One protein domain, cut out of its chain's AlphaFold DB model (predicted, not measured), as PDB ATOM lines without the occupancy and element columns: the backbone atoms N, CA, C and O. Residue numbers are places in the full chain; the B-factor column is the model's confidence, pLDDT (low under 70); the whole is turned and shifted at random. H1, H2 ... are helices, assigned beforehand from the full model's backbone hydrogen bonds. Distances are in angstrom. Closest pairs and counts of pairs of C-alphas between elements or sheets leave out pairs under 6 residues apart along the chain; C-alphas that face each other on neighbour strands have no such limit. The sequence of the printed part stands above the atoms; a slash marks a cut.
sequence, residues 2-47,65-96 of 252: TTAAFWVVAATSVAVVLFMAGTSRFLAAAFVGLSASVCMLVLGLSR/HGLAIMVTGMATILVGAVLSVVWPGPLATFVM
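What this domain is: This is residues 2 to 47 and 65 to 96 of the 252 residues of an uncharacterized protein of Brachybacterium avium (UniProt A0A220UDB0). Three long helices run up and down in a loose arrangement with few contacts: H1 and H2 form a narrow V, meeting near their link, H3 runs near H2, and the short H4 turns across the end of H3. The printed part has 78 residues with four named helices, H1 to H4, and no named strand: all helix. It is only just loose, close to compact, with a radius of gyration of the C-alphas of 13.9 A and spans of 37 by 25 by 19 A.

How they stand to each other: H1, residues 2 to 20, and H2, residues 25 to 47, form a helical hairpin, opposite ways at a shallow tilt of 23 degrees. They only just touch, with 3 pairs of C-alphas within 8 A, through residues 15 to 19 and 27 to 31 alone; the closest C-alphas, of Phe 19 and Ala 28, are 6.7 A apart. H3, residues 65 to 86, is near H2, and H1 and H3 are apart. H4, residues 88 to 96, is close to H3 but not clearly touching, about perpendicular at 80 degrees; their closest C-alphas, of Ser 84 and Leu 91, are 7.2 A apart. In H1, H2, H3 and H4 every O i to N i+4 pair is within hydrogen-bond range.

Where its parts are: H1 begins at C-alpha 2 (80.187, 114.283, 104.799) and is 27.5 A long; H2 is 32.8 A, H3 31.5 A, and H4 ends at C-alpha 96 (92.628, 154.685, 106.370).

The domain as a whole: The C-alphas of Thr 2 and Met 96, the farthest apart, are 42.3 A apart. Residues 48 to 64 are not printed; C-alphas 47 and 65 are 11.8 A apart across the cut. The links H1 to H2 and H3 to H4 are tight. Mean pLDDT of the printed part is 71.0, with 35 residues under 70, among them 17 to 30 and 88 to 96.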
ATOM      1  N   THR A   2      81.299 113.310 104.706       62.16
ATOM      2  CA  THR A   2      80.187 114.283 104.799       62.16
ATOM      3  C   THR A   2      79.993 114.904 106.185       62.16
ATOM      4  O   THR A   2      79.576 116.052 106.284       62.16
ATOM      5  N   THR A   3      80.352 114.196 107.256       64.12
ATOM      6  CA  THR A   3      80.164 114.671 108.636       64.12
ATOM      7  C   THR A   3      81.044 115.876 108.964       64.12
ATOM      8  O   THR A   3      80.548 116.859 109.497       64.12
ATOM      9  N   ALA A   4      82.322 115.868 108.575       61.97
ATOM     10  CA  ALA A   4      83.237 116.982 108.840       61.97
ATOM     11  C   ALA A   4      82.807 118.292 108.150       61.97
ATOM     12  O   ALA A   4      82.878 119.358 108.751       61.97
ATOM     13  N   ALA A   5      82.311 118.214 106.910       66.56
ATOM     14  CA  ALA A   5      81.827 119.387 106.183       66.56
ATOM     15  C   ALA A   5      80.581 119.999 106.845       66.56
ATOM     16  O   ALA A   5      80.468 121.219 106.926       66.56
ATOM     17  N   PHE A   6      79.684 119.160 107.372       68.25
ATOM     18  CA  PHE A   6      78.496 119.613 108.092       68.25
ATOM     19  C   PHE A   6      78.856 120.394 109.364       68.25
ATOM     20  O   PHE A   6      78.320 121.474 109.591       68.25
ATOM     21  N   TRP A   7      79.821 119.901 110.148       74.19
ATOM     22  CA  TRP A   7      80.277 120.581 111.364       74.19
ATOM     23  C   TRP A   7      80.964 121.916 111.081       74.19
ATOM     24  O   TRP A   7      80.753 122.872 111.823       74.19
ATOM     25  N   VAL A   8      81.734 122.013 109.993       77.75
ATOM     26  CA  VAL A   8      82.351 123.281 109.581       77.75
ATOM     27  C   VAL A   8      81.277 124.296 109.196       77.75
ATOM     28  O   VAL A   8      81.318 125.423 109.680       77.75
ATOM     29  N   VAL A   9      80.283 123.892 108.399       75.56
ATOM     30  CA  VAL A   9      79.180 124.781 107.998       75.56
ATOM     31  C   VAL A   9      78.372 125.232 109.217       75.56
ATOM     32  O   VAL A   9      78.148 126.430 109.375       75.56
ATOM     33  N   ALA A  10      78.017 124.310 110.116       68.31
ATOM     34  CA  ALA A  10      77.288 124.617 111.346       68.31
ATOM     35  C   ALA A  10      78.076 125.549 112.288       68.31
ATOM     36  O   ALA A  10      77.516 126.496 112.836       68.31
ATOM     37  N   ALA A  11      79.385 125.338 112.442       75.69
ATOM     38  CA  ALA A  11      80.229 126.213 113.255       75.69
ATOM     39  C   ALA A  11      80.349 127.618 112.639       75.69
ATOM     40  O   ALA A  11      80.276 128.617 113.357       75.69
ATOM     41  N   THR A  12      80.479 127.710 111.310       78.25
ATOM     42  CA  THR A  12      80.539 129.006 110.621       78.25
ATOM     43  C   THR A  12      79.224 129.777 110.701       78.25
ATOM     44  O   THR A  12      79.257 130.986 110.910       78.25
ATOM     45  N   SER A  13      78.069 129.114 110.602       71.19
ATOM     46  CA  SER A  13      76.771 129.788 110.698       71.19
ATOM     47  C   SER A  13      76.472 130.268 112.120       71.19
ATOM     48  O   SER A  13      76.023 131.401 112.286       71.19
ATOM     49  N   VAL A  14      76.798 129.480 113.151       73.25
ATOM     50  CA  VAL A  14      76.661 129.906 114.558       73.25
ATOM     51  C   VAL A  14      77.558 131.106 114.865       73.25
ATOM     52  O   VAL A  14      77.108 132.065 115.488       73.25
ATOM     53  N   ALA A  15      78.799 131.111 114.376       65.62
ATOM     54  CA  ALA A  15      79.706 132.237 114.571       65.62
ATOM     55  C   ALA A  15      79.225 133.522 113.875       65.62
ATOM     56  O   ALA A  15      79.344 134.604 114.446       65.62
ATOM     57  N   VAL A  16      78.627 133.416 112.681       72.62
ATOM     58  CA  VAL A  16      78.022 134.562 111.976       72.62
ATOM     59  C   VAL A  16      76.817 135.113 112.741       72.62
ATOM     60  O   VAL A  16      76.675 136.329 112.846       72.62
ATOM     61  N   VAL A  17      75.977 134.251 113.323       65.69
ATOM     62  CA  VAL A  17      74.836 134.681 114.151       65.69
ATOM     63  C   VAL A  17      75.312 135.370 115.434       65.69
ATOM     64  O   VAL A  17      74.803 136.436 115.772       65.69
ATOM     65  N   LEU A  18      76.329 134.827 116.111       61.69
ATOM     66  CA  LEU A  18      76.921 135.444 117.308       61.69
ATOM     67  C   LEU A  18      77.608 136.786 116.998       61.69
ATOM     68  O   LEU A  18      77.542 137.719 117.800       61.69
ATOM     69  N   PHE A  19      78.208 136.904 115.813       61.88
ATOM     70  CA  PHE A  19      78.801 138.142 115.317       61.88
ATOM     71  C   PHE A  19      77.739 139.207 114.991       61.88
ATOM     72  O   PHE A  19      77.881 140.364 115.386       61.88
ATOM     73  N   MET A  20      76.639 138.815 114.339       63.31
ATOM     74  CA  MET A  20      75.492 139.695 114.069       63.31
ATOM     75  C   MET A  20      74.763 140.118 115.350       63.31
ATOM     76  O   MET A  20      74.216 141.216 115.405       63.31
ATOM     77  N   ALA A  21      74.814 139.301 116.405       63.78
ATOM     78  CA  ALA A  21      74.243 139.607 117.717       63.78
ATOM     79  C   ALA A  21      75.016 140.686 118.512       63.78
ATOM     80  O   ALA A  21      74.753 140.892 119.696       63.78
ATOM     81  N   GLY A  22      75.956 141.405 117.887       60.34
ATOM     82  CA  GLY A  22      76.533 142.630 118.449       60.34
ATOM     83  C   GLY A  22      77.630 142.409 119.490       60.34
ATOM     84  O   GLY A  22      78.049 143.353 120.163       60.34
ATOM     85  N   THR A  23      78.146 141.187 119.615       54.97
ATOM     86  CA  THR A  23      79.258 140.910 120.525       54.97
ATOM     87  C   THR A  23      80.589 141.273 119.860       54.97
ATOM     88  O   THR A  23      81.124 140.540 119.044       54.97
ATOM     89  N   SER A  24      81.047 142.486 120.186       56.97
ATOM     90  CA  SER A  24      82.409 143.042 120.134       56.97
ATOM     91  C   SER A  24      83.328 142.703 118.938       56.97
ATOM     92  O   SER A  24      83.597 141.566 118.568       56.97
ATOM     93  N   ARG A  25      83.975 143.749 118.404       63.03
ATOM     94  CA  ARG A  25      85.024 143.703 117.359       63.03
ATOM     95  C   ARG A  25      86.132 142.653 117.608       63.03
ATOM     96  O   ARG A  25      86.787 142.224 116.662       63.03
ATOM     97  N   PHE A  26      86.306 142.216 118.856       55.59
ATOM     98  CA  PHE A  26      87.202 141.131 119.254       55.59
ATOM     99  C   PHE A  26      86.796 139.758 118.704       55.59
ATOM    100  O   PHE A  26      87.665 139.019 118.243       55.59
ATOM    101  N   LEU A  27      85.503 139.422 118.680       62.75
ATOM    102  CA  LEU A  27      85.021 138.161 118.104       62.75
ATOM    103  C   LEU A  27      85.172 138.143 116.579       62.75
ATOM    104  O   LEU A  27      85.524 137.112 116.010       62.75
ATOM    105  N   ALA A  28      85.025 139.304 115.932       64.44
ATOM    106  CA  ALA A  28      85.331 139.482 114.510       64.44
ATOM    107  C   ALA A  28      86.795 139.144 114.200       64.44
ATOM    108  O   ALA A  28      87.086 138.342 113.314       64.44
ATOM    109  N   ALA A  29      87.720 139.748 114.952       64.75
ATOM    110  CA  ALA A  29      89.153 139.554 114.762       64.75
ATOM    111  C   ALA A  29      89.571 138.104 115.052       64.75
ATOM    112  O   ALA A  29      90.343 137.524 114.289       64.75
ATOM    113  N   ALA A  30      89.003 137.489 116.094       67.25
ATOM    114  CA  ALA A  30      89.219 136.078 116.400       67.25
ATOM    115  C   ALA A  30      88.703 135.160 115.278       67.25
ATOM    116  O   ALA A  30      89.372 134.188 114.929       67.25
ATOM    117  N   PHE A  31      87.563 135.484 114.661       70.38
ATOM    118  CA  PHE A  31      87.011 134.707 113.550       70.38
ATOM    119  C   PHE A  31      87.831 134.848 112.260       70.38
ATOM    120  O   PHE A  31      88.088 133.859 111.567       70.38
ATOM    121  N   VAL A  32      88.312 136.055 111.948       75.19
ATOM    122  CA  VAL A  32      89.248 136.276 110.832       75.19
ATOM    123  C   VAL A  32      90.560 135.523 111.080       75.19
ATOM    124  O   VAL A  32      91.054 134.840 110.187       75.19
ATOM    125  N   GLY A  33      91.085 135.555 112.308       74.88
ATOM    126  CA  GLY A  33      92.270 134.786 112.694       74.88
ATOM    127  C   GLY A  33      92.071 133.270 112.572       74.88
ATOM    128  O   GLY A  33      92.917 132.575 112.008       74.88
ATOM    129  N   LEU A  34      90.929 132.753 113.032       75.31
ATOM    130  CA  LEU A  34      90.583 131.333 112.930       75.31
ATOM    131  C   LEU A  34      90.391 130.892 111.477       75.31
ATOM    132  O   LEU A  34      90.926 129.859 111.084       75.31
ATOM    133  N   SER A  35      89.691 131.676 110.657       75.06
ATOM    134  CA  SER A  35      89.502 131.358 109.236       75.06
ATOM    135  C   SER A  35      90.817 131.402 108.452       75.06
ATOM    136  O   SER A  35      91.070 130.504 107.645       75.06
ATOM    137  N   ALA A  36      91.701 132.363 108.737       75.38
ATOM    138  CA  ALA A  36      93.044 132.413 108.160       75.38
ATOM    139  C   ALA A  36      93.906 131.214 108.595       75.38
ATOM    140  O   ALA A  36      94.572 130.603 107.757       75.38
ATOM    141  N   SER A  37      93.850 130.832 109.874       70.31
ATOM    142  CA  SER A  37      94.562 129.664 110.409       70.31
ATOM    143  C   SER A  37      94.071 128.354 109.785       70.31
ATOM    144  O   SER A  37      94.878 127.552 109.317       70.31
ATOM    145  N   VAL A  38      92.752 128.165 109.665       77.88
ATOM    146  CA  VAL A  38      92.159 127.000 108.986       77.88
ATOM    147  C   VAL A  38      92.551 126.973 107.508       77.88
ATOM    148  O   VAL A  38      92.901 125.913 106.988       77.88
ATOM    149  N   CYS A  39      92.567 128.124 106.832       76.94
ATOM    150  CA  CYS A  39      93.020 128.216 105.446       76.94
ATOM    151  C   CYS A  39      94.500 127.812 105.311       76.94
ATOM    152  O   CYS A  39      94.838 126.975 104.473       76.94
ATOM    153  N   MET A  40      95.372 128.317 106.189       73.69
ATOM    154  CA  MET A  40      96.790 127.942 106.228       73.69
ATOM    155  C   MET A  40      96.998 126.465 106.576       73.69
ATOM    156  O   MET A  40      97.873 125.832 105.993       73.69
ATOM    157  N   LEU A  41      96.179 125.886 107.456       73.94
ATOM    158  CA  LEU A  41      96.214 124.459 107.782       73.94
ATOM    159  C   LEU A  41      95.850 123.609 106.557       73.94
ATOM    160  O   LEU A  41      96.554 122.655 106.237       73.94
ATOM    161  N   VAL A  42      94.793 123.973 105.826       73.88
ATOM    162  CA  VAL A  42      94.385 123.283 104.588       73.88
ATOM    163  C   VAL A  42      95.456 123.428 103.498       73.88
ATOM    164  O   VAL A  42      95.772 122.463 102.792       73.88
ATOM    165  N   LEU A  43      96.074 124.604 103.381       70.75
ATOM    166  CA  LEU A  43      97.191 124.843 102.463       70.75
ATOM    167  C   LEU A  43      98.466 124.087 102.880       70.75
ATOM    168  O   LEU A  43      99.203 123.602 102.025       70.75
ATOM    169  N   GLY A  44      98.718 123.939 104.179       68.81
ATOM    170  CA  GLY A  44      99.834 123.167 104.725       68.81
ATOM    171  C   GLY A  44      99.652 121.665 104.514       68.81
ATOM    172  O   GLY A  44     100.561 120.992 104.033       68.81
ATOM    173  N   LEU A  45      98.447 121.148 104.765       64.38
ATOM    174  CA  LEU A  45      98.088 119.747 104.528       64.38
ATOM    175  C   LEU A  45      98.100 119.382 103.038       64.38
ATOM    176  O   LEU A  45      98.445 118.258 102.689       64.38
ATOM    177  N   SER A  46      97.777 120.325 102.148       60.66
ATOM    178  CA  SER A  46      97.904 120.114 100.698       60.66
ATOM    179  C   SER A  46      99.343 120.222 100.186       60.66
ATOM    180  O   SER A  46      99.640 119.698  99.112       60.66
ATOM    181  N   ARG A  47     100.246 120.853 100.948       60.50
ATOM    182  CA  ARG A  47     101.679 120.940 100.633       60.50
ATOM    183  C   ARG A  47     102.541 119.886 101.311       60.50
ATOM    184  O   ARG A  47     103.703 119.795 100.931       60.50
ATOM    185  N   HIS A  65      90.510 117.717  94.873       80.00
ATOM    186  CA  HIS A  65      91.320 118.796  95.447       80.00
ATOM    187  C   HIS A  65      91.102 120.133  94.732       80.00
ATOM    188  O   HIS A  65      90.924 121.147  95.399       80.00
ATOM    189  N   GLY A  66      91.042 120.134  93.396       82.12
ATOM    190  CA  GLY A  66      90.738 121.345  92.629       82.12
ATOM    191  C   GLY A  66      89.364 121.922  92.973       82.12
ATOM    192  O   GLY A  66      89.243 123.123  93.202       82.12
ATOM    193  N   LEU A  67      88.347 121.064  93.093       80.25
ATOM    194  CA  LEU A  67      86.999 121.478  93.480       80.25
ATOM    195  C   LEU A  67      86.962 122.021  94.912       80.25
ATOM    196  O   LEU A  67      86.345 123.055  95.141       80.25
ATOM    197  N   ALA A  68      87.657 121.382  95.858       80.06
ATOM    198  CA  ALA A  68      87.743 121.876  97.229       80.06
ATOM    199  C   ALA A  68      88.353 123.286  97.279       80.06
ATOM    200  O   ALA A  68      87.766 124.176  97.885       80.06
ATOM    201  N   ILE A  69      89.462 123.516  96.569       82.38
ATOM    202  CA  ILE A  69      90.109 124.834  96.505       82.38
ATOM    203  C   ILE A  69      89.175 125.878  95.880       82.38
ATOM    204  O   ILE A  69      89.052 126.975  96.422       82.38
ATOM    205  N   MET A  70      88.486 125.549  94.781       81.44
ATOM    206  CA  MET A  70      87.527 126.471  94.155       81.44
ATOM    207  C   MET A  70      86.372 126.825  95.093       81.44
ATOM    208  O   MET A  70      86.018 127.995  95.199       81.44
ATOM    209  N   VAL A  71      85.801 125.841  95.791       84.88
ATOM    210  CA  VAL A  71      84.685 126.067  96.722       84.88
ATOM    211  C   VAL A  71      85.134 126.922  97.904       84.88
ATOM    212  O   VAL A  71      84.447 127.878  98.254       84.88
ATOM    213  N   THR A  72      86.304 126.644  98.485       80.56
ATOM    214  CA  THR A  72      86.850 127.457  99.582       80.56
ATOM    215  C   THR A  72      87.186 128.880  99.120       80.56
ATOM    216  O   THR A  72      86.886 129.844  99.826       80.56
ATOM    217  N   GLY A  73      87.741 129.037  97.914       85.69
ATOM    218  CA  GLY A  73      88.008 130.344  97.307       85.69
ATOM    219  C   GLY A  73      86.731 131.149  97.050       85.69
ATOM    220  O   GLY A  73      86.642 132.316  97.415       85.69
ATOM    221  N   MET A  74      85.693 130.519  96.500       82.69
ATOM    222  CA  MET A  74      84.411 131.190  96.272       82.69
ATOM    223  C   MET A  74      83.712 131.565  97.579       82.69
ATOM    224  O   MET A  74      83.194 132.674  97.692       82.69
ATOM    225  N   ALA A  75      83.731 130.684  98.581       80.88
ATOM    226  CA  ALA A  75      83.147 130.970  99.888       80.88
ATOM    227  C   ALA A  75      83.839 132.159 100.572       80.88
ATOM    228  O   ALA A  75      83.166 133.034 101.110       80.88
ATOM    229  N   THR A  76      85.171 132.235 100.503       81.06
ATOM    230  CA  THR A  76      85.929 133.363 101.073       81.06
ATOM    231  C   THR A  76      85.649 134.678 100.347       81.06
ATOM    232  O   THR A  76      85.447 135.696 101.010       81.06
ATOM    233  N   ILE A  77      85.544 134.666  99.013       78.25
ATOM    234  CA  ILE A  77      85.169 135.855  98.229       78.25
ATOM    235  C   ILE A  77      83.745 136.314  98.569       78.25
ATOM    236  O   ILE A  77      83.531 137.503  98.797       78.25
ATOM    237  N   LEU A  78      82.780 135.393  98.648       82.44
ATOM    238  CA  LEU A  78      81.393 135.706  99.008       82.44
ATOM    239  C   LEU A  78      81.288 136.307 100.410       82.44
ATOM    240  O   LEU A  78      80.611 137.316 100.586       82.44
ATOM    241  N   VAL A  79      81.986 135.734 101.392       83.25
ATOM    242  CA  VAL A  79      82.025 136.286 102.755       83.25
ATOM    243  C   VAL A  79      82.644 137.684 102.751       83.25
ATOM    244  O   VAL A  79      82.083 138.591 103.361       83.25
ATOM    245  N   GLY A  80      83.740 137.896 102.016       79.00
ATOM    246  CA  GLY A  80      84.347 139.220 101.855       79.00
ATOM    247  C   GLY A  80      83.393 140.238 101.219       79.00
ATOM    248  O   GLY A  80      83.270 141.358 101.713       79.00
ATOM    249  N   ALA A  81      82.662 139.837 100.177       75.69
ATOM    250  CA  ALA A  81      81.674 140.683  99.514       75.69
ATOM    251  C   ALA A  81      80.516 141.048 100.457       75.69
ATOM    252  O   ALA A  81      80.182 142.224 100.586       75.69
ATOM    253  N   VAL A  82      79.954 140.077 101.181       80.75
ATOM    254  CA  VAL A  82      78.874 140.330 102.148       80.75
ATOM    255  C   VAL A  82      79.354 141.250 103.270       80.75
ATOM    256  O   VAL A  82      78.673 142.220 103.592       80.75
ATOM    257  N   LEU A  83      80.552 141.018 103.815       77.06
ATOM    258  CA  LEU A  83      81.130 141.891 104.840       77.06
ATOM    259  C   LEU A  83      81.363 143.318 104.323       77.06
ATOM    260  O   LEU A  83      81.135 144.267 105.069       77.06
ATOM    261  N   SER A  84      81.750 143.488 103.053       69.94
ATOM    262  CA  SER A  84      81.925 144.817 102.450       69.94
ATOM    263  C   SER A  84      80.610 145.594 102.301       69.94
ATOM    264  O   SER A  84      80.605 146.814 102.444       69.94
ATOM    265  N   VAL A  85      79.493 144.893 102.073       75.69
ATOM    266  CA  VAL A  85      78.154 145.497 101.972       75.69
ATOM    267  C   VAL A  85      77.585 145.811 103.354       75.69
ATOM    268  O   VAL A  85      76.984 146.863 103.550       75.69
ATOM    269  N   VAL A  86      77.779 144.912 104.321       78.00
ATOM    270  CA  VAL A  86      77.225 145.063 105.675       78.00
ATOM    271  C   VAL A  86      78.014 146.088 106.496       78.00
ATOM    272  O   VAL A  86      77.421 146.807 107.298       78.00
ATOM    273  N   TRP A  87      79.331 146.198 106.292       71.69
ATOM    274  CA  TRP A  87      80.228 147.053 107.078       71.69
ATOM    275  C   TRP A  87      81.127 147.949 106.200       71.69
ATOM    276  O   TRP A  87      82.356 147.833 106.234       71.69
ATOM    277  N   PRO A  88      80.558 148.922 105.463       66.06
ATOM    278  CA  PRO A  88      81.363 149.879 104.701       66.06
ATOM    279  C   PRO A  88      82.209 150.785 105.617       66.06
ATOM    280  O   PRO A  88      83.344 151.128 105.289       66.06
ATOM    281  N   GLY A  89      81.687 151.127 106.802       69.62
ATOM    282  CA  GLY A  89      82.328 152.050 107.748       69.62
ATOM    283  C   GLY A  89      83.672 151.559 108.313       69.62
ATOM    284  O   GLY A  89      84.663 152.281 108.195       69.62
ATOM    285  N   PRO A  90      83.749 150.343 108.893       64.50
ATOM    286  CA  PRO A  90      84.986 149.806 109.466       64.50
ATOM    287  C   PRO A  90      86.070 149.518 108.428       64.50
ATOM    288  O   PRO A  90      87.249 149.655 108.735       64.50
ATOM    289  N   LEU A  91      85.693 149.137 107.205       58.19
ATOM    290  CA  LEU A  91      86.637 148.835 106.126       58.19
ATOM    291  C   LEU A  91      87.322 150.118 105.635       58.19
ATOM    292  O   LEU A  91      88.537 150.132 105.459       58.19
ATOM    293  N   ALA A  92      86.577 151.224 105.538       60.47
ATOM    294  CA  ALA A  92      87.142 152.542 105.266       60.47
ATOM    295  C   ALA A  92      88.080 153.017 106.389       60.47
ATOM    296  O   ALA A  92      89.137 153.573 106.100       60.47
ATOM    297  N   THR A  93      87.748 152.747 107.659       63.50
ATOM    298  CA  THR A  93      88.635 153.084 108.788       63.50
ATOM    299  C   THR A  93      89.884 152.211 108.808       63.50
ATOM    300  O   THR A  93      90.967 152.725 109.054       63.50
ATOM    301  N   PHE A  94      89.768 150.916 108.506       59.28
ATOM    302  CA  PHE A  94      90.911 150.002 108.449       59.28
ATOM    303  C   PHE A  94      91.847 150.340 107.287       59.28
ATOM    304  O   PHE A  94      93.061 150.362 107.471       59.28
ATOM    305  N   VAL A  95      91.292 150.665 106.112       64.88
ATOM    306  CA  VAL A  95      92.062 151.136 104.954       64.88
ATOM    307  C   VAL A  95      92.701 152.492 105.247       64.88
ATOM    308  O   VAL A  95      93.872 152.653 104.938       64.88
ATOM    309  N   MET A  96      92.010 153.433 105.904       59.78
ATOM    310  CA  MET A  96      92.628 154.685 106.370       59.78
ATOM    311  C   MET A  96      93.785 154.429 107.345       59.78
ATOM    312  O   MET A  96      94.843 155.041 107.212       59.78
TER     313      MET A  96